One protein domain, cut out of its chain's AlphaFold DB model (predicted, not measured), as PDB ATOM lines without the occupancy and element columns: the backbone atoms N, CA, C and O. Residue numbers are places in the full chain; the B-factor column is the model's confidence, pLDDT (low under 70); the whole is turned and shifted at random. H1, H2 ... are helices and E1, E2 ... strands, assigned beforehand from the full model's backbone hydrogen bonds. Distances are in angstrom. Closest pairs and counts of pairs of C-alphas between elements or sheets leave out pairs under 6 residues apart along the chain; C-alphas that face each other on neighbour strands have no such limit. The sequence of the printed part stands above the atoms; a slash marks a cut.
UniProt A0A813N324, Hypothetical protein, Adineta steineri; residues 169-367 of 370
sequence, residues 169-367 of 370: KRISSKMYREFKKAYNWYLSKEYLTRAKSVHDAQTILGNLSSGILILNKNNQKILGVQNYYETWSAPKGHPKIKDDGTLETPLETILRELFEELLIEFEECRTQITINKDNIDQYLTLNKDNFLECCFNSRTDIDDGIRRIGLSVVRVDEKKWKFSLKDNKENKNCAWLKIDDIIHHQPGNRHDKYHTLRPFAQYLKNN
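What this domain is: This is residues 169 to 367 of the 370 residues of the protein "Hypothetical protein" of Adineta steineri (UniProt A0A813N324). A strongly twisted four-stranded sheet, E1, E5, E6, E2, forms the core, with H1 and H4 packed on one face and H6 on the other. Toward the last residues of E2 and E6 come two small two-stranded sheets, E3 with E8 and E4 with E7, while H2 and H3 lie toward the opposite end. The printed part has 199 residues with six named helices and eight named strands, in the order E1 H1 H2 H3 E2 E3 H4 E4 E5 E6 E7 E8 H5 H6. The class is mixed, helices and strands; the four-stranded sheet is mixed and both small ones are antiparallel. The whole is compact, with a radius of gyration of the C-alphas of 17.1 A and spans of 51 by 44 by 33 A.

How they stand to each other: E1, residues 170 to 174, is an edge strand, antiparallel to E5, residues 291 to 297, with N 172 and O 293 3.0 A apart. E5 forms a hairpin with E6, residues 306 to 316, with N 294 and O 309 2.9 A apart. E6 is parallel to the other edge strand, E2, residues 208 to 216, with N 213 and O 312 2.8 A apart. H1, residues 176 to 185, is on this sheet over E5 and E6 at a height of 9.3 A; its closest C-alphas to E5 are those of Tyr 176 and Phe 291, 5.7 A. H2, residues 189 to 192, is not on the sheet, and H3, residues 198 to 206, only grazes it with residues 202 to 206. H4, residues 250 to 261, is on the same face as H1, over E2, at a height of 4.4 A, only just above the sheet's level; it runs across the strands, at 73 degrees to E2 on the local plane, and the closest C-alphas are those of Gly 211 and Ile 254, 4.5 A. E3, residues 221 to 227, is antiparallel to E8, residues 331 to 338, with N 222 and O 337 2.8 A apart; E8 bends by 52 degrees at residue 335. E4, residues 262 to 266, is antiparallel to E7, residues 321 to 325, with N 263 and O 324 2.8 A apart. The closest C-alphas of E7 and E8 are those of Leu 325 and Cys 334, 6.1 A. H6, residues 358 to 366, is on the opposite face from H1 and touches H5, residues 339 to 343, where the C-alphas of Ile 339 and Ala 361 are closest, 5.5 A. Every O i to N i+4 pair is within hydrogen-bond range in H1, H3, H4, H5 and H6; H2 is too short for one.

Where its parts are: E1 begins at C-alpha 170, (118.343, 138.953, 176.066). From first to last C-alpha E6 measures 30.9 A, E2 26.0 A and H4 16.2 A. H6 ends at C-alpha 366, (113.492, 126.872, 171.112).

The domain as a whole: The C-alphas farthest apart, those of Arg 270 and Asp 301, are 54.8 A apart. The printed part has no cut. The links E3 to H4, E4 to E5 and H5 to H6 are long. Mean pLDDT of the printed part is 71.4, with 83 residues under 70, among them residues 169 to 206 and 265 to 290.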
ATOM      1  N   LYS A 169     122.937 137.993 175.665       56.41
ATOM      2  CA  LYS A 169     121.822 138.151 174.732       56.41
ATOM      3  C   LYS A 169     120.526 137.975 175.508       56.41
ATOM      4  O   LYS A 169     120.241 136.881 175.989       56.41
ATOM      5  N   ARG A 170     119.735 139.039 175.613       60.78
ATOM      6  CA  ARG A 170     118.343 138.953 176.066       60.78
ATOM      7  C   ARG A 170     117.450 139.099 174.846       60.78
ATOM      8  O   ARG A 170     117.583 140.081 174.117       60.78
ATOM      9  N   ILE A 171     116.583 138.114 174.627       59.22
ATOM     10  CA  ILE A 171     115.608 138.119 173.536       59.22
ATOM     11  C   ILE A 171     114.219 138.149 174.152       59.22
ATOM     12  O   ILE A 171     113.907 137.317 175.001       59.22
ATOM     13  N   SER A 172     113.398 139.099 173.718       64.50
ATOM     14  CA  SER A 172     111.989 139.183 174.097       64.50
ATOM     15  C   SER A 172     111.116 139.183 172.852       64.50
ATOM     16  O   SER A 172     111.392 139.924 171.905       64.50
ATOM     17  N   SER A 173     110.043 138.392 172.882       61.75
ATOM     18  CA  SER A 173     108.927 138.561 171.953       61.75
ATOM     19  C   SER A 173     108.098 139.748 172.415       61.75
ATOM     20  O   SER A 173     107.714 139.808 173.583       61.75
ATOM     21  N   LYS A 174     107.848 140.694 171.517       65.88
ATOM     22  CA  LYS A 174     107.019 141.869 171.785       65.88
ATOM     23  C   LYS A 174     106.023 142.056 170.663       65.88
ATOM     24  O   LYS A 174     106.268 141.666 169.524       65.88
ATOM     25  N   MET A 175     104.935 142.747 170.965       58.72
ATOM     26  CA  MET A 175     104.125 143.315 169.896       58.72
ATOM     27  C   MET A 175     104.871 144.497 169.262       58.72
ATOM     28  O   MET A 175     105.532 145.280 169.952       58.72
ATOM     29  N   TYR A 176     104.689 144.717 167.959       62.12
ATOM     30  CA  TYR A 176     105.210 145.885 167.238       62.12
ATOM     31  C   TYR A 176     104.871 147.202 167.955       62.12
ATOM     32  O   TYR A 176     105.697 148.111 168.036       62.12
ATOM     33  N   ARG A 177     103.663 147.305 168.531       60.44
ATOM     34  CA  ARG A 177     103.223 148.490 169.289       60.44
ATOM     35  C   ARG A 177     104.095 148.755 170.519       60.44
ATOM     36  O   ARG A 177     104.332 149.914 170.846       60.44
ATOM     37  N   GLU A 178     104.553 147.715 171.202       60.06
ATOM     38  CA  GLU A 178     105.391 147.827 172.397       60.06
ATOM     39  C   GLU A 178     106.825 148.197 172.033       60.06
ATOM     40  O   GLU A 178     107.400 149.085 172.662       60.06
ATOM     41  N   PHE A 179     107.367 147.604 170.962       65.88
ATOM     42  CA  PHE A 179     108.653 148.032 170.417       65.88
ATOM     43  C   PHE A 179     108.601 149.492 169.970       65.88
ATOM     44  O   PHE A 179     109.452 150.275 170.368       65.88
ATOM     45  N   LYS A 180     107.551 149.902 169.243       66.62
ATOM     46  CA  LYS A 180     107.345 151.301 168.841       66.62
ATOM     47  C   LYS A 180     107.285 152.248 170.045       66.62
ATOM     48  O   LYS A 180     107.793 153.356 169.954       66.62
ATOM     49  N   LYS A 181     106.702 151.841 171.180       69.19
ATOM     50  CA  LYS A 181     106.716 152.649 172.415       69.19
ATOM     51  C   LYS A 181     108.125 152.798 172.994       69.19
ATOM     52  O   LYS A 181     108.497 153.914 173.329       69.19
ATOM     53  N   ALA A 182     108.900 151.715 173.089       62.47
ATOM     54  CA  ALA A 182     110.287 151.764 173.572       62.47
ATOM     55  C   ALA A 182     111.187 152.581 172.629       62.47
ATOM     56  O   ALA A 182     111.960 153.426 173.060       62.47
ATOM     57  N   TYR A 183     111.007 152.383 171.329       66.81
ATOM     58  CA  TYR A 183     111.633 153.146 170.261       66.81
ATOM     59  C   TYR A 183     111.296 154.645 170.359       66.81
ATOM     60  O   TYR A 183     112.180 155.486 170.270       66.81
ATOM     61  N   ASN A 184     110.035 154.983 170.647       64.69
ATOM     62  CA  ASN A 184     109.594 156.355 170.908       64.69
ATOM     63  C   ASN A 184     110.064 156.910 172.268       64.69
ATOM     64  O   ASN A 184     110.076 158.123 172.449       64.69
ATOM     65  N   TRP A 185     110.427 156.063 173.234       61.53
ATOM     66  CA  TRP A 185     110.996 156.502 174.513       61.53
ATOM     67  C   TRP A 185     112.444 156.975 174.350       61.53
ATOM     68  O   TRP A 185     112.772 158.043 174.858       61.53
ATOM     69  N   TYR A 186     113.256 156.291 173.527       56.56
ATOM     70  CA  TYR A 186     114.564 156.810 173.071       56.56
ATOM     71  C   TYR A 186     114.448 158.172 172.346       56.56
ATOM     72  O   TYR A 186     115.449 158.846 172.122       56.56
ATOM     73  N   LEU A 187     113.223 158.581 171.992       53.53
ATOM     74  CA  LEU A 187     112.867 159.820 171.301       53.53
ATOM     75  C   LEU A 187     112.149 160.857 172.172       53.53
ATOM     76  O   LEU A 187     111.761 161.903 171.642       53.53
ATOM     77  N   SER A 188     111.903 160.612 173.465       53.03
ATOM     78  CA  SER A 188     111.275 161.656 174.281       53.03
ATOM     79  C   SER A 188     112.152 162.917 174.235       53.03
ATOM     80  O   SER A 188     113.381 162.823 174.144       53.03
ATOM     81  N   LYS A 189     111.532 164.112 174.273       46.28
ATOM     82  CA  LYS A 189     112.275 165.385 174.316       46.28
ATOM     83  C   LYS A 189     113.386 165.336 175.368       46.28
ATOM     84  O   LYS A 189     114.432 165.895 175.104       46.28
ATOM     85  N   GLU A 190     113.199 164.603 176.469       46.94
ATOM     86  CA  GLU A 190     114.196 164.389 177.524       46.94
ATOM     87  C   GLU A 190     115.479 163.666 177.069       46.94
ATOM     88  O   GLU A 190     116.560 164.014 177.542       46.94
ATOM     89  N   TYR A 191     115.408 162.688 176.157       47.91
ATOM     90  CA  TYR A 191     116.583 161.920 175.714       47.91
ATOM     91  C   TYR A 191     117.364 162.655 174.611       47.91
ATOM     92  O   TYR A 191     118.590 162.725 174.657       47.91
ATOM     93  N   LEU A 192     116.667 163.332 173.689       48.62
ATOM     94  CA  LEU A 192     117.299 164.244 172.725       48.62
ATOM     95  C   LEU A 192     117.791 165.548 173.374       48.62
ATOM     96  O   LEU A 192     118.760 166.116 172.893       48.62
ATOM     97  N   THR A 193     117.209 166.006 174.490       46.94
ATOM     98  CA  THR A 193     117.793 167.115 175.273       46.94
ATOM     99  C   THR A 193     119.084 166.731 175.995       46.94
ATOM    100  O   THR A 193     119.809 167.621 176.432       46.94
ATOM    101  N   ARG A 194     119.388 165.430 176.140       47.19
ATOM    102  CA  ARG A 194     120.692 164.955 176.640       47.19
ATOM    103  C   ARG A 194     121.747 164.888 175.539       47.19
ATOM    104  O   ARG A 194     122.929 165.038 175.843       47.19
ATOM    105  N   ALA A 195     121.334 164.689 174.287       51.03
ATOM    106  CA  ALA A 195     122.201 164.850 173.129       51.03
ATOM    107  C   ALA A 195     122.562 166.338 172.999       51.03
ATOM    108  O   ALA A 195     121.700 167.185 172.777       51.03
ATOM    109  N   LYS A 196     123.841 166.678 173.178       52.12
ATOM    110  CA  LYS A 196     124.312 168.070 173.112       52.12
ATOM    111  C   LYS A 196     124.475 168.539 171.664       52.12
ATOM    112  O   LYS A 196     124.657 169.730 171.425       52.12
ATOM    113  N   SER A 197     124.394 167.617 170.704       54.44
ATOM    114  CA  SER A 197     124.538 167.867 169.274       54.44
ATOM    115  C   SER A 197     123.721 166.881 168.418       54.44
ATOM    116  O   SER A 197     123.286 165.822 168.876       54.44
ATOM    117  N   VAL A 198     123.559 167.201 167.129       54.16
ATOM    118  CA  VAL A 198     123.006 166.277 166.114       54.16
ATOM    119  C   VAL A 198     123.868 165.014 165.988       54.16
ATOM    120  O   VAL A 198     123.349 163.927 165.739       54.16
ATOM    121  N   HIS A 199     125.179 165.140 166.205       53.34
ATOM    122  CA  HIS A 199     126.109 164.017 166.198       53.34
ATOM    123  C   HIS A 199     125.846 163.045 167.364       53.34
ATOM    124  O   HIS A 199     125.806 161.829 167.156       53.34
ATOM    125  N   ASP A 200     125.573 163.565 168.563       56.69
ATOM    126  CA  ASP A 200     125.217 162.753 169.734       56.69
ATOM    127  C   ASP A 200     123.901 162.003 169.503       56.69
ATOM    128  O   ASP A 200     123.798 160.805 169.779       56.69
ATOM    129  N   ALA A 201     122.910 162.683 168.919       57.94
ATOM    130  CA  ALA A 201     121.645 162.067 168.539       57.94
ATOM    131  C   ALA A 201     121.862 160.936 167.519       57.94
ATOM    132  O   ALA A 201     121.306 159.851 167.673       57.94
ATOM    133  N   GLN A 202     122.720 161.139 166.515       57.72
ATOM    134  CA  GLN A 202     123.016 160.118 165.509       57.72
ATOM    135  C   GLN A 202     123.789 158.920 166.089       57.72
ATOM    136  O   GLN A 202     123.547 157.783 165.681       57.72
ATOM    137  N   THR A 203     124.676 159.149 167.060       59.75
ATOM    138  CA  THR A 203     125.402 158.088 167.780       59.75
ATOM    139  C   THR A 203     124.448 157.223 168.600       59.75
ATOM    140  O   THR A 203     124.493 155.995 168.517       59.75
ATOM    141  N   ILE A 204     123.519 157.856 169.319       61.94
ATOM    142  CA  ILE A 204     122.450 157.177 170.058       61.94
ATOM    143  C   ILE A 204     121.563 156.354 169.113       61.94
ATOM    144  O   ILE A 204     121.288 155.182 169.374       61.94
ATOM    145  N   LEU A 205     121.152 156.931 167.979       64.75
ATOM    146  CA  LEU A 205     120.371 156.220 166.961       64.75
ATOM    147  C   LEU A 205     121.164 155.060 166.331       64.75
ATOM    148  O   LEU A 205     120.575 154.049 165.951       64.75
ATOM    149  N   GLY A 206     122.497 155.147 166.290       66.75
ATOM    150  CA  GLY A 206     123.396 154.059 165.893       66.75
ATOM    151  C   GLY A 206     123.322 152.820 166.795       66.75
ATOM    152  O   GLY A 206     123.620 151.710 166.349       66.75
ATOM    153  N   ASN A 207     122.843 152.957 168.034       72.19
ATOM    154  CA  ASN A 207     122.604 151.820 168.927       72.19
ATOM    155  C   ASN A 207     121.241 151.157 168.701       72.19
ATOM    156  O   ASN A 207     120.988 150.080 169.241       72.19
ATOM    157  N   LEU A 208     120.385 151.734 167.858       74.81
ATOM    158  CA  LEU A 208     119.065 151.211 167.537       74.81
ATOM    159  C   LEU A 208     119.025 150.733 166.084       74.81
ATOM    160  O   LEU A 208     119.364 151.461 165.154       74.81
ATOM    161  N   SER A 209     118.600 149.492 165.862       83.75
ATOM    162  CA  SER A 209     118.378 148.963 164.514       83.75
ATOM    163  C   SER A 209     117.003 148.329 164.387       83.75
ATOM    164  O   SER A 209     116.548 147.629 165.293       83.75
ATOM    165  N   SER A 210     116.364 148.544 163.239       86.06
ATOM    166  CA  SER A 210     115.113 147.881 162.860       86.06
ATOM    167  C   SER A 210     115.293 147.156 161.528       86.06
ATOM    168  O   SER A 210     115.960 147.662 160.629       86.06
ATOM    169  N   GLY A 211     114.735 145.955 161.419       89.50
ATOM    170  CA  GLY A 211     114.852 145.129 160.219       89.50
ATOM    171  C   GLY A 211     113.798 144.033 160.134       89.50
ATOM    172  O   GLY A 211     112.805 144.026 160.867       89.50
ATOM    173  N   ILE A 212     114.027 143.085 159.235       87.19
ATOM    174  CA  ILE A 212     113.097 141.990 158.969       87.19
ATOM    175  C   ILE A 212     113.809 140.644 159.048       87.19
ATOM    176  O   ILE A 212     114.875 140.444 158.474       87.19
ATOM    177  N   LEU A 213     113.210 139.703 159.770       90.94
ATOM    178  CA  LEU A 213     113.650 138.319 159.840       90.94
ATOM    179  C   LEU A 213     112.762 137.479 158.923       90.94
ATOM    180  O   LEU A 213     111.643 137.113 159.285       90.94
ATOM    181  N   ILE A 214     113.263 137.194 157.724       90.94
ATOM    182  CA  ILE A 214     112.528 136.435 156.711       90.94
ATOM    183  C   ILE A 214     112.851 134.950 156.882       90.94
ATOM    184  O   ILE A 214     113.995 134.521 156.727       90.94
ATOM    185  N   LEU A 215     111.830 134.167 157.207       91.06
ATOM    186  CA  LEU A 215     111.886 132.724 157.384       91.06
ATOM    187  C   LEU A 215     111.299 132.019 156.171       91.06
ATOM    188  O   LEU A 215     110.347 132.496 155.550       91.06
ATOM    189  N   ASN A 216     111.824 130.838 155.857       91.56
ATOM    190  CA  ASN A 216     111.119 129.956 154.938       91.56
ATOM    191  C   ASN A 216     109.868 129.361 155.615       91.56
ATOM    192  O   ASN A 216     109.758 129.341 156.841       91.56
ATOM    193  N   LYS A 217     108.928 128.840 154.816       86.81
ATOM    194  CA  LYS A 217     107.652 128.256 155.284       86.81
ATOM    195  C   LYS A 217     107.765 127.288 156.468       86.81
ATOM    196  O   LYS A 217     106.845 127.223 157.273       86.81
ATOM    197  N   ASN A 218     108.873 126.558 156.572       88.62
ATOM    198  CA  ASN A 218     109.067 125.528 157.590       88.62
ATOM    199  C   ASN A 218     109.859 126.021 158.813       88.62
ATOM    200  O   ASN A 218     110.268 125.192 159.620       88.62
ATOM    201  N   ASN A 219     110.134 127.327 158.937       88.62
ATOM    202  CA  ASN A 219     110.955 127.896 160.014       88.62
ATOM    203  C   ASN A 219     112.354 127.239 160.133       88.62
ATOM    204  O   ASN A 219     112.916 127.166 161.218       88.62
ATOM    205  N   GLN A 220     112.929 126.736 159.034       92.62
ATOM    206  CA  GLN A 220     114.224 126.028 159.029       92.62
ATOM    207  C   GLN A 220     115.377 126.879 158.500       92.62
ATOM    208  O   GLN A 220     116.544 126.606 158.799       92.62
ATOM    209  N   LYS A 221     115.068 127.886 157.679       95.50
ATOM    210  CA  LYS A 221     116.056 128.782 157.081       95.50
ATOM    211  C   LYS A 221     115.683 130.240 157.314       95.50
ATOM    212  O   LYS A 221     114.502 130.580 157.305       95.50
ATOM    213  N   ILE A 222     116.707 131.069 157.464       95.25
ATOM    214  CA  ILE A 222     116.634 132.527 157.555       95.25
ATOM    215  C   ILE A 222     117.261 133.111 156.287       95.25
ATOM    216  O   ILE A 222     118.336 132.664 155.885       95.25
ATOM    217  N   LEU A 223     116.629 134.106 155.670       94.81
ATOM    218  CA  LEU A 223     117.289 134.918 154.653       94.81
ATOM    219  C   LEU A 223     118.289 135.851 155.342       94.81
ATOM    220  O   LEU A 223     117.911 136.648 156.202       94.81
ATOM    221  N   GLY A 224     119.561 135.736 154.978       94.25
ATOM    222  CA  GLY A 224     120.618 136.610 155.466       94.25
ATOM    223  C   GLY A 224     121.258 137.405 154.338       94.25
ATOM    224  O   GLY A 224     121.344 136.933 153.205       94.25
ATOM    225  N   VAL A 225     121.772 138.578 154.685       92.12
ATOM    226  CA  VAL A 225     122.704 139.362 153.871       92.12
ATOM    227  C   VAL A 225     124.103 139.235 154.457       92.12
ATOM    228  O   VAL A 225     124.261 139.126 155.675       92.12
ATOM    229  N   GLN A 226     125.116 139.201 153.600       91.06
ATOM    230  CA  GLN A 226     126.514 139.131 153.993       91.06
ATOM    231  C   GLN A 226     127.223 140.418 153.608       91.06
ATOM    232  O   GLN A 226     127.258 140.766 152.427       91.06
ATOM    233  N   ASN A 227     127.875 141.058 154.571       83.44
ATOM    234  CA  ASN A 227     128.722 142.212 154.292       83.44
ATOM    235  C   ASN A 227     130.109 141.811 153.762       83.44
ATOM    236  O   ASN A 227     130.507 140.638 153.782       83.44
ATOM    237  N   TYR A 228     130.883 142.796 153.307       78.31
ATOM    238  CA  TYR A 228     132.249 142.572 152.818       78.31
ATOM    239  C   TYR A 228     133.198 141.985 153.879       78.31
ATOM    240  O   TYR A 228     134.105 141.232 153.522       78.31
ATOM    241  N   TYR A 229     132.905 142.199 155.168       75.19
ATOM    242  CA  TYR A 229     133.592 141.590 156.321       75.19
ATOM    243  C   TYR A 229     133.171 140.139 156.614       75.19
ATOM    244  O   TYR A 229     133.526 139.568 157.643       75.19
ATOM    245  N   GLU A 230     132.413 139.525 155.708       79.56
ATOM    246  CA  GLU A 230     131.963 138.133 155.757       79.56
ATOM    247  C   GLU A 230     130.960 137.798 156.866       79.56
ATOM    248  O   GLU A 230     130.613 136.624 157.036       79.56
ATOM    249  N   THR A 231     130.453 138.799 157.582       84.25
ATOM    250  CA  THR A 231     129.428 138.613 158.611       84.25
ATOM    251  C   THR A 231     128.036 138.613 157.995       84.25
ATOM    252  O   THR A 231     127.754 139.374 157.073       84.25
ATOM    253  N   TRP A 232     127.177 137.742 158.513       89.62
ATOM    254  CA  TRP A 232     125.796 137.575 158.099       89.62
ATOM    255  C   TRP A 232     124.845 138.244 159.095       89.62
ATOM    256  O   TRP A 232     124.910 138.002 160.308       89.62
ATOM    257  N   SER A 233     123.912 139.032 158.571       91.44
ATOM    258  CA  SER A 233     122.829 139.664 159.324       91.44
ATOM    259  C   SER A 233     121.476 139.441 158.654       91.44
ATOM    260  O   SER A 233     121.396 139.071 157.486       91.44
ATOM    261  N   ALA A 234     120.401 139.648 159.410       91.62
ATOM    262  CA  ALA A 234     119.108 139.945 158.805       91.62
ATOM    263  C   ALA A 234     119.185 141.330 158.120       91.62
ATOM    264  O   ALA A 234     119.927 142.175 158.642       91.62
ATOM    265  N   PRO A 235     118.440 141.571 157.023       89.31
ATOM    266  CA  PRO A 235     118.320 142.900 156.424       89.31
ATOM    267  C   PRO A 235     117.779 143.894 157.449       89.31
ATOM    268  O   PRO A 235     116.717 143.661 158.046       89.31
ATOM    269  N   LYS A 236     118.549 144.944 157.735       89.00
ATOM    270  CA  LYS A 236     118.269 145.880 158.827       89.00
ATOM    271  C   LYS A 236     119.200 147.086 158.724       89.00
ATOM    272  O   LYS A 236     120.379 146.948 158.411       89.00
ATOM    273  N   GLY A 237     118.775 148.178 159.339       85.25
ATOM    274  CA  GLY A 237     119.683 149.281 159.602       85.25
ATOM    275  C   GLY A 237     119.147 150.268 160.611       85.25
ATOM    276  O   GLY A 237     118.313 149.933 161.462       85.25
ATOM    277  N   HIS A 238     119.740 151.452 160.584       85.38
ATOM    278  CA  HIS A 238     119.535 152.484 161.587       85.38
ATOM    279  C   HIS A 238     118.477 153.460 161.111       85.38
ATOM    280  O   HIS A 238     118.415 153.759 159.918       85.38
ATOM    281  N   PRO A 239     117.648 153.982 162.016       76.56
ATOM    282  CA  PRO A 239     116.665 154.960 161.613       76.56
ATOM    283  C   PRO A 239     117.293 156.289 161.222       76.56
ATOM    284  O   PRO A 239     118.282 156.728 161.813       76.56
ATOM    285  N   LYS A 240     116.691 156.926 160.218       76.50
ATOM    286  CA  LYS A 240     117.100 158.239 159.716       76.50
ATOM    287  C   LYS A 240     116.121 159.320 160.175       76.50
ATOM    288  O   LYS A 240     114.932 159.060 160.373       76.50
ATOM    289  N   ILE A 241     116.629 160.538 160.338       70.31
ATOM    290  CA  ILE A 241     115.801 161.739 160.476       70.31
ATOM    291  C   ILE A 241     115.381 162.155 159.064       70.31
ATOM    292  O   ILE A 241     116.217 162.218 158.164       70.31
ATOM    293  N   LYS A 242     114.085 162.377 158.861       71.50
ATOM    294  CA  LYS A 242     113.493 162.825 157.598       71.50
ATOM    295  C   LYS A 242     113.673 164.330 157.418       71.50
ATOM    296  O   LYS A 242     113.966 165.054 158.368       71.50
ATOM    297  N   ASP A 243     113.397 164.804 156.209       70.31
ATOM    298  CA  ASP A 243     113.514 166.220 155.840       70.31
ATOM    299  C   ASP A 243     112.603 167.147 156.668       70.31
ATOM    300  O   ASP A 243     112.933 168.309 156.887       70.31
ATOM    301  N   ASP A 244     111.475 166.637 157.172       72.50
ATOM    302  CA  ASP A 244     110.559 167.368 158.061       72.50
ATOM    303  C   ASP A 244     111.010 167.377 159.537       72.50
ATOM    304  O   ASP A 244     110.283 167.845 160.416       72.50
ATOM    305  N   GLY A 245     112.203 166.846 159.822       60.00
ATOM    306  CA  GLY A 245     112.770 166.726 161.163       60.00
ATOM    307  C   GLY A 245     112.172 165.591 161.997       60.00
ATOM    308  O   GLY A 245     112.573 165.409 163.147       60.00
ATOM    309  N   THR A 246     111.230 164.811 161.456       67.31
ATOM    310  CA  THR A 246     110.678 163.637 162.146       67.31
ATOM    311  C   THR A 246     111.569 162.413 161.941       67.31
ATOM    312  O   THR A 246     112.215 162.266 160.907       67.31
ATOM    313  N   LEU A 247     111.629 161.497 162.913       70.56
ATOM    314  CA  LEU A 247     112.350 160.234 162.729       70.56
ATOM    315  C   LEU A 247     111.508 159.249 161.904       70.56
ATOM    316  O   LEU A 247     110.281 159.186 162.036       70.56
ATOM    317  N   GLU A 248     112.170 158.426 161.094       72.06
ATOM    318  CA  GLU A 248     111.590 157.178 160.604       72.06
ATOM    319  C   GLU A 248     110.963 156.365 161.741       72.06
ATOM    320  O   GLU A 248     111.536 156.171 162.811       72.06
ATOM    321  N   THR A 249     109.758 155.854 161.505       75.56
ATOM    322  CA  THR A 249     109.187 154.813 162.360       75.56
ATOM    323  C   THR A 249     109.942 153.492 162.159       75.56
ATOM    324  O   THR A 249     110.516 153.287 161.090       75.56
ATOM    325  N   PRO A 250     109.868 152.531 163.105       76.25
ATOM    326  CA  PRO A 250     110.481 151.215 162.917       76.25
ATOM    327  C   PRO A 250     110.071 150.553 161.602       76.25
ATOM    328  O   PRO A 250     110.906 149.992 160.906       76.25
ATOM    329  N   LEU A 251     108.790 150.664 161.238       77.00
ATOM    330  CA  LEU A 251     108.274 150.178 159.964       77.00
ATOM    331  C   LEU A 251     108.953 150.864 158.776       77.00
ATOM    332  O   LEU A 251     109.402 150.190 157.862       77.00
ATOM    333  N   GLU A 252     109.061 152.189 158.785       76.81
ATOM    334  CA  GLU A 252     109.719 152.918 157.697       76.81
ATOM    335  C   GLU A 252     111.191 152.538 157.553       76.81
ATOM    336  O   GLU A 252     111.638 152.331 156.430       76.81
ATOM    337  N   THR A 253     111.906 152.359 158.667       81.75
ATOM    338  CA  THR A 253     113.280 151.847 158.652       81.75
ATOM    339  C   THR A 253     113.336 150.436 158.067       81.75
ATOM    340  O   THR A 253     114.125 150.197 157.165       81.75
ATOM    341  N   ILE A 254     112.469 149.513 158.504       81.94
ATOM    342  CA  ILE A 254     112.415 148.142 157.960       81.94
ATOM    343  C   ILE A 254     112.218 148.165 156.446       81.94
ATOM    344  O   ILE A 254     112.920 147.465 155.723       81.94
ATOM    345  N   LEU A 255     111.260 148.962 155.977       76.88
ATOM    346  CA  LEU A 255     110.927 149.053 154.562       76.88
ATOM    347  C   LEU A 255     112.071 149.658 153.757       76.88
ATOM    348  O   LEU A 255     112.443 149.103 152.727       76.88
ATOM    349  N   ARG A 256     112.654 150.764 154.227       82.75
ATOM    350  CA  ARG A 256     113.787 151.394 153.551       82.75
ATOM    351  C   ARG A 256     114.954 150.421 153.425       82.75
ATOM    352  O   ARG A 256     115.433 150.219 152.319       82.75
ATOM    353  N   GLU A 257     115.360 149.791 154.521       84.12
ATOM    354  CA  GLU A 257     116.502 148.869 154.539       84.12
ATOM    355  C   GLU A 257     116.235 147.639 153.668       84.12
ATOM    356  O   GLU A 257     117.084 147.238 152.880       84.12
ATOM    357  N   LEU A 258     115.013 147.097 153.699       81.69
ATOM    358  CA  LEU A 258     114.622 146.004 152.811       81.69
ATOM    359  C   LEU A 258     114.812 146.369 151.325       81.69
ATOM    360  O   LEU A 258     115.310 145.544 150.567       81.69
ATOM    361  N   PHE A 259     114.451 147.589 150.912       75.62
ATOM    362  CA  PHE A 259     114.561 148.046 149.517       75.62
ATOM    363  C   PHE A 259     115.914 148.668 149.140       75.62
ATOM    364  O   PHE A 259     116.200 148.847 147.949       75.62
ATOM    365  N   GLU A 260     116.724 149.059 150.120       78.69
ATOM    366  CA  GLU A 260     118.113 149.491 149.930       78.69
ATOM    367  C   GLU A 260     119.046 148.276 149.825       78.69
ATOM    368  O   GLU A 260     119.988 148.289 149.030       78.69
ATOM    369  N   GLU A 261     118.750 147.197 150.553       77.12
ATOM    370  CA  GLU A 261     119.569 145.989 150.567       77.12
ATOM    371  C   GLU A 261     119.157 144.948 149.522       77.12
ATOM    372  O   GLU A 261     120.029 144.321 148.915       77.12
ATOM    373  N   LEU A 262     117.851 144.742 149.302       76.62
ATOM    374  CA  LEU A 262     117.338 143.630 148.504       76.62
ATOM    375  C   LEU A 262     116.546 144.082 147.274       76.62
ATOM    376  O   LEU A 262     115.739 145.011 147.303       76.62
ATOM    377  N   LEU A 263     116.736 143.337 146.192       75.25
ATOM    378  CA  LEU A 263     115.787 143.207 145.099       75.25
ATOM    379  C   LEU A 263     114.910 141.987 145.383       75.25
ATOM    380  O   LEU A 263     115.408 140.918 145.748       75.25
ATOM    381  N   ILE A 264     113.601 142.162 145.236       73.31
ATOM    382  CA  ILE A 264     112.607 141.145 145.567       73.31
ATOM    383  C   ILE A 264     111.792 140.842 144.317       73.31
ATOM    384  O   ILE A 264     111.168 141.738 143.753       73.31
ATOM    385  N   GLU A 265     111.777 139.580 143.906       67.06
ATOM    386  CA  GLU A 265     110.993 139.106 142.769       67.06
ATOM    387  C   GLU A 265     110.014 138.017 143.219       67.06
ATOM    388  O   GLU A 265     110.359 137.122 143.999       67.06
ATOM    389  N   PHE A 266     108.784 138.085 142.706       62.38
ATOM    390  CA  PHE A 266     107.709 137.152 143.027       62.38
ATOM    391  C   PHE A 266     107.285 136.361 141.785       62.38
ATOM    392  O   PHE A 266     106.872 136.935 140.781       62.38
ATOM    393  N   GLU A 267     107.383 135.033 141.846       54.09
ATOM    394  CA  GLU A 267     107.284 134.154 140.672       54.09
ATOM    395  C   GLU A 267     105.845 133.950 140.153       54.09
ATOM    396  O   GLU A 267     105.654 133.617 138.984       54.09
ATOM    397  N   GLU A 268     104.811 134.204 140.967       48.97
ATOM    398  CA  GLU A 268     103.405 134.072 140.530       48.97
ATOM    399  C   GLU A 268     102.897 135.262 139.698       48.97
ATOM    400  O   GLU A 268     101.798 135.203 139.144       48.97
ATOM    401  N   CYS A 269     103.699 136.312 139.523       41.12
ATOM    402  CA  CYS A 269     103.394 137.395 138.599       41.12
ATOM    403  C   CYS A 269     104.488 137.447 137.531       41.12
ATOM    404  O   CYS A 269     105.612 137.852 137.786       41.12
ATOM    405  N   ARG A 270     104.158 137.061 136.290       35.97
ATOM    406  CA  ARG A 270     105.034 137.234 135.107       35.97
ATOM    407  C   ARG A 270     105.406 138.703 134.822       35.97
ATOM    408  O   ARG A 270     106.136 138.982 133.878       35.97
ATOM    409  N   THR A 271     104.894 139.628 135.622       39.12
ATOM    410  CA  THR A 271     105.289 141.024 135.756       39.12
ATOM    411  C   THR A 271     106.140 141.161 137.015       39.12
ATOM    412  O   THR A 271     105.664 140.835 138.099       39.12
ATOM    413  N   GLN A 272     107.369 141.678 136.894       38.47
ATOM    414  CA  GLN A 272     108.129 142.188 138.041       38.47
ATOM    415  C   GLN A 272     107.216 143.125 138.844       38.47
ATOM    416  O   GLN A 272     106.909 144.232 138.400       38.47
ATOM    417  N   ILE A 273     106.729 142.673 139.999       39.78
ATOM    418  CA  ILE A 273     106.065 143.562 140.944       39.78
ATOM    419  C   ILE A 273     107.188 144.258 141.691       39.78
ATOM    420  O   ILE A 273     107.841 143.659 142.543       39.78
ATOM    421  N   THR A 274     107.405 145.533 141.379       42.84
ATOM    422  CA  THR A 274     108.160 146.411 142.268       42.84
ATOM    423  C   THR A 274     107.320 146.587 143.526       42.84
ATOM    424  O   THR A 274     106.373 147.377 143.559       42.84
ATOM    425  N   ILE A 275     107.623 145.795 144.554       47.50
ATOM    426  CA  ILE A 275     107.084 146.037 145.887       47.50
ATOM    427  C   ILE A 275     107.643 147.397 146.319       47.50
ATOM    428  O   ILE A 275     108.837 147.657 146.177       47.50
ATOM    429  N   ASN A 276     106.781 148.300 146.764       48.28
ATOM    430  CA  ASN A 276     107.147 149.628 147.235       48.28
ATOM    431  C   ASN A 276     106.449 149.913 148.572       48.28
ATOM    432  O   ASN A 276     105.649 149.110 149.058       48.28
ATOM    433  N   LYS A 277     106.759 151.060 149.182       49.94
ATOM    434  CA  LYS A 277     106.198 151.459 150.482       49.94
ATOM    435  C   LYS A 277     104.660 151.443 150.501       49.94
ATOM    436  O   LYS A 277     104.085 151.150 151.543       49.94
ATOM    437  N   ASP A 278     104.016 151.703 149.364       46.03
ATOM    438  CA  ASP A 278     102.564 151.876 149.260       46.03
ATOM    439  C   ASP A 278     101.801 150.550 149.099       46.03
ATOM    440  O   ASP A 278     100.593 150.502 149.335       46.03
ATOM    441  N   ASN A 279     102.480 149.467 148.706       50.72
ATOM    442  CA  ASN A 279     101.846 148.166 148.475       50.72
ATOM    443  C   ASN A 279     102.429 147.016 149.307       50.72
ATOM    444  O   ASN A 279     101.846 145.937 149.317       50.72
ATOM    445  N   ILE A 280     103.528 147.219 150.038       51.31
ATOM    446  CA  ILE A 280     104.199 146.147 150.783       51.31
ATOM    447  C   ILE A 280     103.322 145.487 151.848       51.31
ATOM    448  O   ILE A 280     103.392 144.271 152.002       51.31
ATOM    449  N   ASP A 281     102.428 146.239 152.494       53.97
ATOM    450  CA  ASP A 281     101.469 145.697 153.467       53.97
ATOM    451  C   ASP A 281     100.515 144.654 152.842       53.97
ATOM    452  O   ASP A 281      99.951 143.823 153.555       53.97
ATOM    453  N   GLN A 282     100.359 144.659 151.509       50.53
ATOM    454  CA  GLN A 282      99.561 143.683 150.758       50.53
ATOM    455  C   GLN A 282     100.304 142.354 150.523       50.53
ATOM    456  O   GLN A 282      99.659 141.348 150.239       50.53
ATOM    457  N   TYR A 283     101.639 142.332 150.643       50.81
ATOM    458  CA  TYR A 283     102.486 141.189 150.256       50.81
ATOM    459  C   TYR A 283     103.349 140.642 151.399       50.81
ATOM    460  O   TYR A 283     103.538 139.432 151.518       50.81
ATOM    461  N   LEU A 284     103.856 141.522 152.256       57.47
ATOM    462  CA  LEU A 284     104.524 141.202 153.506       57.47
ATOM    463  C   LEU A 284     103.623 141.735 154.613       57.47
ATOM    464  O   LEU A 284     103.761 142.876 155.047       57.47
ATOM    465  N   THR A 285     102.680 140.911 155.076       56.56
ATOM    466  CA  THR A 285     101.977 141.216 156.322       56.56
ATOM    467  C   THR A 285     103.014 141.171 157.433       56.56
ATOM    468  O   THR A 285     103.330 140.104 157.960       56.56
ATOM    469  N   LEU A 286     103.585 142.331 157.754       60.06
ATOM    470  CA  LEU A 286     104.422 142.516 158.925       60.06
ATOM    471  C   LEU A 286     103.512 142.252 160.111       60.06
ATOM    472  O   LEU A 286     102.727 143.111 160.520       60.06
ATOM    473  N   ASN A 287     103.530 141.002 160.573       54.91
ATOM    474  CA  ASN A 287     102.644 140.561 161.621       54.91
ATOM    475  C   ASN A 287     102.986 141.395 162.855       54.91
ATOM    476  O   ASN A 287     104.066 141.269 163.434       54.91
ATOM    477  N   LYS A 288     102.062 142.291 163.211       54.50
ATOM    478  CA  LYS A 288     102.229 143.249 164.306       54.50
ATOM    479  C   LYS A 288     102.376 142.543 165.654       54.50
ATOM    480  O   LYS A 288     102.821 143.187 166.602       54.50
ATOM    481  N   ASP A 289     102.073 141.249 165.712       55.34
ATOM    482  CA  ASP A 289     102.176 140.413 166.903       55.34
ATOM    483  C   ASP A 289     103.492 139.615 166.956       55.34
ATOM    484  O   ASP A 289     103.888 139.172 168.031       55.34
ATOM    485  N   ASN A 290     104.229 139.507 165.838       67.88
ATOM    486  CA  ASN A 290     105.487 138.756 165.754       67.88
ATOM    487  C   ASN A 290     106.676 139.689 165.496       67.88
ATOM    488  O   ASN A 290     107.187 139.817 164.377       67.88
ATOM    489  N   PHE A 291     107.131 140.336 166.568       79.38
ATOM    490  CA  PHE A 291     108.316 141.181 166.575       79.38
ATOM    491  C   PHE A 291     109.323 140.667 167.611       79.38
ATOM    492  O   PHE A 291     109.008 140.523 168.794       79.38
ATOM    493  N   LEU A 292     110.548 140.380 167.170       81.88
ATOM    494  CA  LEU A 292     111.621 139.911 168.042       81.88
ATOM    495  C   LEU A 292     112.586 141.044 168.333       81.88
ATOM    496  O   LEU A 292     113.121 141.675 167.426       81.88
ATOM    497  N   GLU A 293     112.858 141.257 169.610       83.31
ATOM    498  CA  GLU A 293     113.851 142.218 170.058       83.31
ATOM    499  C   GLU A 293     115.018 141.491 170.717       83.31
ATOM    500  O   GLU A 293     114.816 140.656 171.596       83.31
ATOM    501  N   CYS A 294     116.240 141.844 170.318       79.81
ATOM    502  CA  CYS A 294     117.462 141.396 170.967       79.81
ATOM    503  C   CYS A 294     118.289 142.599 171.422       79.81
ATOM    504  O   CYS A 294     118.602 143.488 170.628       79.81
ATOM    505  N   CYS A 295     118.687 142.588 172.692       73.19
ATOM    506  CA  CYS A 295     119.636 143.547 173.248       73.19
ATOM    507  C   CYS A 295     121.026 142.910 173.323       73.19
ATOM    508  O   CYS A 295     121.195 141.802 173.840       73.19
ATOM    509  N   PHE A 296     122.014 143.621 172.795       68.25
ATOM    510  CA  PHE A 296     123.424 143.281 172.849       68.25
ATOM    511  C   PHE A 296     124.088 144.294 173.780       68.25
ATOM    512  O   PHE A 296     124.280 145.452 173.410       68.25
ATOM    513  N   ASN A 297     124.414 143.866 174.997       58.72
ATOM    514  CA  ASN A 297     125.137 144.719 175.930       58.72
ATOM    515  C   ASN A 297     126.573 144.897 175.424       58.72
ATOM    516  O   ASN A 297     127.310 143.914 175.319       58.72
ATOM    517  N   SER A 298     126.990 146.135 175.161       46.84
ATOM    518  CA  SER A 298     128.391 146.475 175.397       46.84
ATOM    519  C   SER A 298     128.542 146.634 176.914       46.84
ATOM    520  O   SER A 298     127.639 147.130 177.586       46.84
ATOM    521  N   ARG A 299     129.591 146.059 177.504       41.19
ATOM    522  CA  ARG A 299     129.796 146.102 178.958       41.19
ATOM    523  C   ARG A 299     130.033 147.547 179.406       41.19
ATOM    524  O   ARG A 299     131.174 147.981 179.339       41.19
ATOM    525  N   THR A 300     129.007 148.220 179.910       37.03
ATOM    526  CA  THR A 300     129.109 149.357 180.837       37.03
ATOM    527  C   THR A 300     127.775 149.523 181.551       37.03
ATOM    528  O   THR A 300     126.727 149.351 180.936       37.03
ATOM    529  N   ASP A 301     127.815 149.894 182.827       37.03
ATOM    530  CA  ASP A 301     126.669 150.105 183.728       37.03
ATOM    531  C   ASP A 301     125.858 151.378 183.386       37.03
ATOM    532  O   ASP A 301     125.242 152.013 184.237       37.03
ATOM    533  N   ILE A 302     125.894 151.761 182.109       40.97
ATOM    534  CA  ILE A 302     125.275 152.929 181.498       40.97
ATOM    535  C   ILE A 302     124.481 152.398 180.297       40.97
ATOM    536  O   ILE A 302     125.060 151.843 179.359       40.97
ATOM    537  N   ASP A 303     123.155 152.560 180.329       47.03
ATOM    538  CA  ASP A 303     122.214 152.071 179.301       47.03
ATOM    539  C   ASP A 303     122.468 152.648 177.890       47.03
ATOM    540  O   ASP A 303     121.946 152.134 176.897       47.03
ATOM    541  N   ASP A 304     123.318 153.670 177.776       45.53
ATOM    542  CA  ASP A 304     123.645 154.371 176.530       45.53
ATOM    543  C   ASP A 304     124.516 153.535 175.561       45.53
ATOM    544  O   ASP A 304     124.677 153.904 174.399       45.53
ATOM    545  N   GLY A 305     125.040 152.380 176.000       52.81
ATOM    546  CA  GLY A 305     125.861 151.457 175.198       52.81
ATOM    547  C   GLY A 305     125.156 150.172 174.732       52.81
ATOM    548  O   GLY A 305     125.813 149.272 174.193       52.81
ATOM    549  N   ILE A 306     123.848 150.023 174.968       59.59
ATOM    550  CA  ILE A 306     123.106 148.804 174.606       59.59
ATOM    551  C   ILE A 306     122.672 148.875 173.144       59.59
ATOM    552  O   ILE A 306     121.767 149.625 172.779       59.59
ATOM    553  N   ARG A 307     123.256 148.015 172.302       70.94
ATOM    554  CA  ARG A 307     122.806 147.862 170.917       70.94
ATOM    555  C   ARG A 307     121.522 147.038 170.889       70.94
ATOM    556  O   ARG A 307     121.516 145.859 171.241       70.94
ATOM    557  N   ARG A 308     120.429 147.637 170.432       77.31
ATOM    558  CA  ARG A 308     119.091 147.044 170.374       77.31
ATOM    559  C   ARG A 308     118.705 146.780 168.924       77.31
ATOM    560  O   ARG A 308     118.708 147.685 168.095       77.31
ATOM    561  N   ILE A 309     118.371 145.530 168.616       83.00
ATOM    562  CA  ILE A 309     117.934 145.109 167.282       83.00
ATOM    563  C   ILE A 309     116.502 144.597 167.377       83.00
ATOM    564  O   ILE A 309     116.249 143.600 168.051       83.00
ATOM    565  N   GLY A 310     115.588 145.267 166.680       86.25
ATOM    566  CA  GLY A 310     114.205 144.841 166.513       86.25
ATOM    567  C   GLY A 310     113.954 144.284 165.115       86.25
ATOM    568  O   GLY A 310     114.229 144.964 164.129       86.25
ATOM    569  N   LEU A 311     113.433 143.063 165.015       87.44
ATOM    570  CA  LEU A 311     113.141 142.401 163.747       87.44
ATOM    571  C   LEU A 311     111.672 141.985 163.676       87.44
ATOM    572  O   LEU A 311     111.195 141.228 164.522       87.44
ATOM    573  N   SER A 312     110.970 142.420 162.631       85.56
ATOM    574  CA  SER A 312     109.661 141.847 162.303       85.56
ATOM    575  C   SER A 312     109.851 140.480 161.655       85.56
ATOM    576  O   SER A 312     110.684 140.333 160.762       85.56
ATOM    577  N   VAL A 313     109.112 139.470 162.110       84.94
ATOM    578  CA  VAL A 313     109.233 138.106 161.584       84.94
ATOM    579  C   VAL A 313     108.216 137.893 160.473       84.94
ATOM    580  O   VAL A 313     107.016 138.073 160.683       84.94
ATOM    581  N   VAL A 314     108.686 137.455 159.304       84.25
ATOM    582  CA  VAL A 314     107.821 137.108 158.171       84.25
ATOM    583  C   VAL A 314     108.188 135.742 157.612       84.25
ATOM    584  O   VAL A 314     109.357 135.376 157.565       84.25
ATOM    585  N   ARG A 315     107.180 134.981 157.173       85.88
ATOM    586  CA  ARG A 315     107.346 133.686 156.505       85.88
ATOM    587  C   ARG A 315     107.042 133.807 155.028       85.88
ATOM    588  O   ARG A 315     105.995 134.326 154.654       85.88
ATOM    589  N   VAL A 316     107.915 133.246 154.205       85.19
ATOM    590  CA  VAL A 316     107.741 133.213 152.753       85.19
ATOM    591  C   VAL A 316     107.989 131.815 152.194       85.19
ATOM    592  O   VAL A 316     108.669 130.975 152.788       85.19
ATOM    593  N   ASP A 317     107.411 131.552 151.026       84.44
ATOM    594  CA  ASP A 317     107.725 130.359 150.247       84.44
ATOM    595  C   ASP A 317     109.020 130.585 149.460       84.44
ATOM    596  O   ASP A 317     109.023 131.365 148.509       84.44
ATOM    597  N   GLU A 318     110.103 129.892 149.818       84.12
ATOM    598  CA  GLU A 318     111.392 130.011 149.115       84.12
ATOM    599  C   GLU A 318     111.299 129.657 147.619       84.12
ATOM    600  O   GLU A 318     112.164 130.057 146.849       84.12
ATOM    601  N   LYS A 319     110.245 128.941 147.194       80.50
ATOM    602  CA  LYS A 319     109.990 128.638 145.779       80.50
ATOM    603  C   LYS A 319     109.286 129.757 145.021       80.50
ATOM    604  O   LYS A 319     109.271 129.708 143.804       80.50
ATOM    605  N   LYS A 320     108.642 130.697 145.715       78.88
ATOM    606  CA  LYS A 320     107.897 131.802 145.085       78.88
ATOM    607  C   LYS A 320     108.643 133.127 145.152       78.88
ATOM    608  O   LYS A 320     108.353 134.018 144.362       78.88
ATOM    609  N   TRP A 321     109.557 133.258 146.109       80.75
ATOM    610  CA  TRP A 321     110.272 134.494 146.388       80.75
ATOM    611  C   TRP A 321     111.742 134.343 146.033       80.75
ATOM    612  O   TRP A 321     112.446 133.505 146.603       80.75
ATOM    613  N   LYS A 322     112.210 135.188 145.116       83.00
ATOM    614  CA  LYS A 322     113.626 135.312 144.774       83.00
ATOM    615  C   LYS A 322     114.139 136.620 145.360       83.00
ATOM    616  O   LYS A 322     113.534 137.673 145.179       83.00
ATOM    617  N   PHE A 323     115.243 136.520 146.087       86.06
ATOM    618  CA  PHE A 323     115.924 137.654 146.693       86.06
ATOM    619  C   PHE A 323     117.320 137.747 146.098       86.06
ATOM    620  O   PHE A 323     118.052 136.755 146.068       86.06
ATOM    621  N   SER A 324     117.693 138.934 145.651       85.62
ATOM    622  CA  SER A 324     119.059 139.270 145.265       85.62
ATOM    623  C   SER A 324     119.458 140.574 145.943       85.62
ATOM    624  O   SER A 324     118.612 141.293 146.470       85.62
ATOM    625  N   LEU A 325     120.756 140.860 146.004       82.94
ATOM    626  CA  LEU A 325     121.198 142.152 146.512       82.94
ATOM    627  C   LEU A 325     120.894 143.239 145.490       82.94
ATOM    628  O   LEU A 325     121.119 143.060 144.291       82.94
ATOM    629  N   LYS A 326     120.434 144.382 145.983       80.62
ATOM    630  CA  LYS A 326     120.512 145.620 145.223       80.62
ATOM    631  C   LYS A 326     121.958 146.094 145.244       80.62
ATOM    632  O   LYS A 326     122.628 145.947 146.262       80.62
ATOM    633  N   ASP A 327     122.431 146.631 144.125       71.00
ATOM    634  CA  ASP A 327     123.821 147.060 143.975       71.00
ATOM    635  C   ASP A 327     124.153 148.129 145.035       71.00
ATOM    636  O   ASP A 327     123.707 149.277 144.949       71.00
ATOM    637  N   ASN A 328     124.846 147.722 146.101       67.31
ATOM    638  CA  ASN A 328     125.210 148.567 147.232       67.31
ATOM    639  C   ASN A 328     126.639 148.251 147.690       67.31
ATOM    640  O   ASN A 328     127.168 147.164 147.480       67.31
ATOM    641  N   LYS A 329     127.292 149.238 148.309       72.50
ATOM    642  CA  LYS A 329     128.696 149.124 148.743       72.50
ATOM    643  C   LYS A 329     128.863 148.355 150.059       72.50
ATOM    644  O   LYS A 329     129.986 148.211 150.534       72.50
ATOM    645  N   GLU A 330     127.774 147.901 150.672       70.94
ATOM    646  CA  GLU A 330     127.773 147.388 152.046       70.94
ATOM    647  C   GLU A 330     127.678 145.861 152.098       70.94
ATOM    648  O   GLU A 330     128.333 145.222 152.929       70.94
ATOM    649  N   ASN A 331     126.929 145.266 151.166       78.50
ATOM    650  CA  ASN A 331     126.643 143.843 151.117       78.50
ATOM    651  C   ASN A 331     127.219 143.198 149.853       78.50
ATOM    652  O   ASN A 331     127.106 143.721 148.752       78.50
ATOM    653  N   LYS A 332     127.822 142.017 150.020       85.50
ATOM    654  CA  LYS A 332     128.419 141.225 148.935       85.50
ATOM    655  C   LYS A 332     127.622 139.978 148.565       85.50
ATOM    656  O   LYS A 332     127.836 139.422 147.493       85.50
ATOM    657  N   ASN A 333     126.765 139.479 149.460       87.62
ATOM    658  CA  ASN A 333     125.948 138.295 149.193       87.62
ATOM    659  C   ASN A 333     124.576 138.341 149.891       87.62
ATOM    660  O   ASN A 333     124.420 139.003 150.914       87.62
ATOM    661  N   CYS A 334     123.604 137.595 149.369       92.62
ATOM    662  CA  CYS A 334     122.314 137.320 150.000       92.62
ATOM    663  C   CYS A 334     121.979 135.839 149.803       92.62
ATOM    664  O   CYS A 334     122.107 135.315 148.695       92.62
ATOM    665  N   ALA A 335     121.599 135.140 150.873       94.00
ATOM    666  CA  ALA A 335     121.339 133.707 150.805       94.00
ATOM    667  C   ALA A 335     120.407 133.208 151.909       94.00
ATOM    668  O   ALA A 335     120.321 133.768 153.003       94.00
ATOM    669  N   TRP A 336     119.772 132.069 151.638       95.62
ATOM    670  CA  TRP A 336     119.077 131.279 152.646       95.62
ATOM    671  C   TRP A 336     120.071 130.487 153.499       95.62
ATOM    672  O   TRP A 336     120.800 129.630 153.001       95.62
ATOM    673  N   LEU A 337     120.058 130.738 154.803       95.69
ATOM    674  CA  LEU A 337     120.931 130.123 155.798       95.69
ATOM    675  C   LEU A 337     120.128 129.159 156.670       95.69
ATOM    676  O   LEU A 337     119.084 129.540 157.195       95.69
ATOM    677  N   LYS A 338     120.601 127.925 156.874       96.31
ATOM    678  CA  LYS A 338     119.934 127.002 157.806       96.31
ATOM    679  C   LYS A 338     120.130 127.475 159.244       96.31
ATOM    680  O   LYS A 338     121.238 127.830 159.641       96.31
ATOM    681  N   ILE A 339     119.066 127.416 160.040       94.12
ATOM    682  CA  ILE A 339     119.100 127.787 161.462       94.12
ATOM    683  C   ILE A 339     120.113 126.931 162.227       94.12
ATOM    684  O   ILE A 339     120.908 127.469 162.997       94.12
ATOM    685  N   ASP A 340     120.150 125.621 161.976       92.62
ATOM    686  CA  ASP A 340     121.122 124.745 162.632       92.62
ATOM    687  C   ASP A 340     122.571 125.103 162.273       92.62
ATOM    688  O   ASP A 340     123.429 125.078 163.154       92.62
ATOM    689  N   ASP A 341     122.851 125.507 161.030       92.88
ATOM    690  CA  ASP A 341     124.203 125.916 160.624       92.88
ATOM    691  C   ASP A 341     124.630 127.204 161.344       92.88
ATOM    692  O   ASP A 341     125.786 127.344 161.744       92.88
ATOM    693  N   ILE A 342     123.692 128.133 161.557       90.25
ATOM    694  CA  ILE A 342     123.924 129.371 162.312       90.25
ATOM    695  C   ILE A 342     124.247 129.063 163.783       90.25
ATOM    696  O   ILE A 342     125.183 129.632 164.348       90.25
ATOM    697  N   ILE A 343     123.473 128.176 164.416       87.69
ATOM    698  CA  ILE A 343     123.576 127.882 165.854       87.69
ATOM    699  C   ILE A 343     124.859 127.123 166.178       87.69
ATOM    700  O   ILE A 343     125.561 127.479 167.128       87.69
ATOM    701  N   HIS A 344     125.167 126.089 165.393       86.38
ATOM    702  CA  HIS A 344     126.306 125.208 165.651       86.38
ATOM    703  C   HIS A 344     127.597 125.696 164.992       86.38
ATOM    704  O   HIS A 344     128.615 125.006 165.067       86.38
ATOM    705  N   HIS A 345     127.593 126.878 164.363       82.00
ATOM    706  CA  HIS A 345     128.817 127.463 163.840       82.00
ATOM    707  C   HIS A 345     129.829 127.654 164.971       82.00
ATOM    708  O   HIS A 345     129.615 128.461 165.881       82.00
ATOM    709  N   GLN A 346     130.937 126.925 164.889       73.94
ATOM    710  CA  GLN A 346     132.092 127.105 165.756       73.94
ATOM    711  C   GLN A 346     132.998 128.154 165.105       73.94
ATOM    712  O   GLN A 346     133.637 127.847 164.091       73.94
ATOM    713  N   PRO A 347     133.028 129.402 165.609       61.34
ATOM    714  CA  PRO A 347     134.048 130.336 165.176       61.34
ATOM    715  C   PRO A 347     135.399 129.736 165.585       61.34
ATOM    716  O   PRO A 347     135.590 129.367 166.739       61.34
ATOM    717  N   GLY A 348     136.327 129.568 164.642       60.59
ATOM    718  CA  GLY A 348     137.715 129.250 165.000       60.59
ATOM    719  C   GLY A 348     138.381 130.445 165.703       60.59
ATOM    720  O   GLY A 348     137.718 131.272 166.317       60.59
ATOM    721  N   ASN A 349     139.682 130.663 165.483       44.97
ATOM    722  CA  ASN A 349     140.372 131.920 165.858       44.97
ATOM    723  C   ASN A 349     139.891 133.162 165.056       44.97
ATOM    724  O   ASN A 349     140.620 134.145 164.915       44.97
ATOM    725  N   ARG A 350     138.705 133.104 164.445       55.53
ATOM    726  CA  ARG A 350     138.119 134.133 163.578       55.53
ATOM    727  C   ARG A 350     136.830 134.668 164.200       55.53
ATOM    728  O   ARG A 350     136.197 133.993 165.004       55.53
ATOM    729  N   HIS A 351     136.444 135.871 163.781       63.31
ATOM    730  CA  HIS A 351     135.200 136.532 164.170       63.31
ATOM    731  C   HIS A 351     133.973 135.630 163.924       63.31
ATOM    732  O   HIS A 351     133.877 134.984 162.878       63.31
ATOM    733  N   ASP A 352     133.010 135.610 164.855       74.12
ATOM    734  CA  ASP A 352     131.739 134.899 164.667       74.12
ATOM    735  C   ASP A 352     130.934 135.545 163.533       74.12
ATOM    736  O   ASP A 352     130.306 136.597 163.692       74.12
ATOM    737  N   LYS A 353     130.939 134.900 162.363       81.38
ATOM    738  CA  LYS A 353     130.237 135.404 161.179       81.38
ATOM    739  C   LYS A 353     128.724 135.498 161.370       81.38
ATOM    740  O   LYS A 353     128.086 136.198 160.602       81.38
ATOM    741  N   TYR A 354     128.147 134.859 162.389       85.00
ATOM    742  CA  TYR A 354     126.714 134.929 162.684       85.00
ATOM    743  C   TYR A 354     126.390 135.666 163.987       85.00
ATOM    744  O   TYR A 354     125.271 135.541 164.480       85.00
ATOM    745  N   HIS A 355     127.322 136.429 164.569       77.75
ATOM    746  CA  HIS A 355     127.172 137.016 165.910       77.75
ATOM    747  C   HIS A 355     125.819 137.724 166.161       77.75
ATOM    748  O   HIS A 355     125.227 137.525 167.231       77.75
ATOM    749  N   THR A 356     125.298 138.468 165.173       82.25
ATOM    750  CA  THR A 356     123.995 139.165 165.209       82.25
ATOM    751  C   THR A 356     122.787 138.291 164.883       82.25
ATOM    752  O   THR A 356     121.706 138.577 165.383       82.25
ATOM    753  N   LEU A 357     122.933 137.237 164.072       86.44
ATOM    754  CA  LEU A 357     121.836 136.327 163.691       86.44
ATOM    755  C   LEU A 357     121.636 135.178 164.681       86.44
ATOM    756  O   LEU A 357     120.510 134.746 164.920       86.44
ATOM    757  N   ARG A 358     122.725 134.703 165.293       87.00
ATOM    758  CA  ARG A 358     122.744 133.577 166.231       87.00
ATOM    759  C   ARG A 358     121.731 133.688 167.383       87.00
ATOM    760  O   ARG A 358     121.085 132.673 167.626       87.00
ATOM    761  N   PRO A 359     121.539 134.841 168.067       85.25
ATOM    762  CA  PRO A 359     120.510 134.942 169.104       85.25
ATOM    763  C   PRO A 359     119.123 134.583 168.558       85.25
ATOM    764  O   PRO A 359     118.440 133.730 169.114       85.25
ATOM    765  N   PHE A 360     118.730 135.190 167.437       87.62
ATOM    766  CA  PHE A 360     117.419 134.969 166.830       87.62
ATOM    767  C   PHE A 360     117.253 133.521 166.361       87.62
ATOM    768  O   PHE A 360     116.217 132.913 166.608       87.62
ATOM    769  N   ALA A 361     118.292 132.932 165.762       89.06
ATOM    770  CA  ALA A 361     118.289 131.525 165.370       89.06
ATOM    771  C   ALA A 361     118.104 130.584 166.579       89.06
ATOM    772  O   ALA A 361     117.272 129.680 166.532       89.06
ATOM    773  N   GLN A 362     118.827 130.821 167.682       86.12
ATOM    774  CA  GLN A 362     118.681 130.056 168.929       86.12
ATOM    775  C   GLN A 362     117.270 130.184 169.512       86.12
ATOM    776  O   GLN A 362     116.683 129.190 169.934       86.12
ATOM    777  N   TYR A 363     116.713 131.396 169.499       85.31
ATOM    778  CA  TYR A 363     115.354 131.644 169.965       85.31
ATOM    779  C   TYR A 363     114.312 130.889 169.136       85.31
ATOM    780  O   TYR A 363     113.453 130.227 169.713       85.31
ATOM    781  N   LEU A 364     114.419 130.926 167.804       86.38
ATOM    782  CA  LEU A 364     113.516 130.207 166.900       86.38
ATOM    783  C   LEU A 364     113.600 128.689 167.074       86.38
ATOM    784  O   LEU A 364     112.571 128.022 167.076       86.38
ATOM    785  N   LYS A 365     114.803 128.137 167.288       85.88
ATOM    786  CA  LYS A 365     114.974 126.704 167.576       85.88
ATOM    787  C   LYS A 365     114.227 126.271 168.840       85.88
ATOM    788  O   LYS A 365     113.672 125.179 168.872       85.88
ATOM    789  N   ASN A 366     114.191 127.134 169.853       80.56
ATOM    790  CA  ASN A 366     113.492 126.872 171.112       80.56
ATOM    791  C   ASN A 366     111.994 127.224 171.059       80.56
ATOM    792  O   ASN A 366     111.246 126.800 171.933       80.56
ATOM    793  N   ASN A 367     111.552 127.975 170.045       78.69
ATOM    794  CA  ASN A 367     110.170 128.431 169.873       78.69
ATOM    795  C   ASN A 367     109.688 128.197 168.426       78.69
ATOM    796  O   ASN A 367     109.368 129.155 167.723       78.69
TER     797      ASN A 367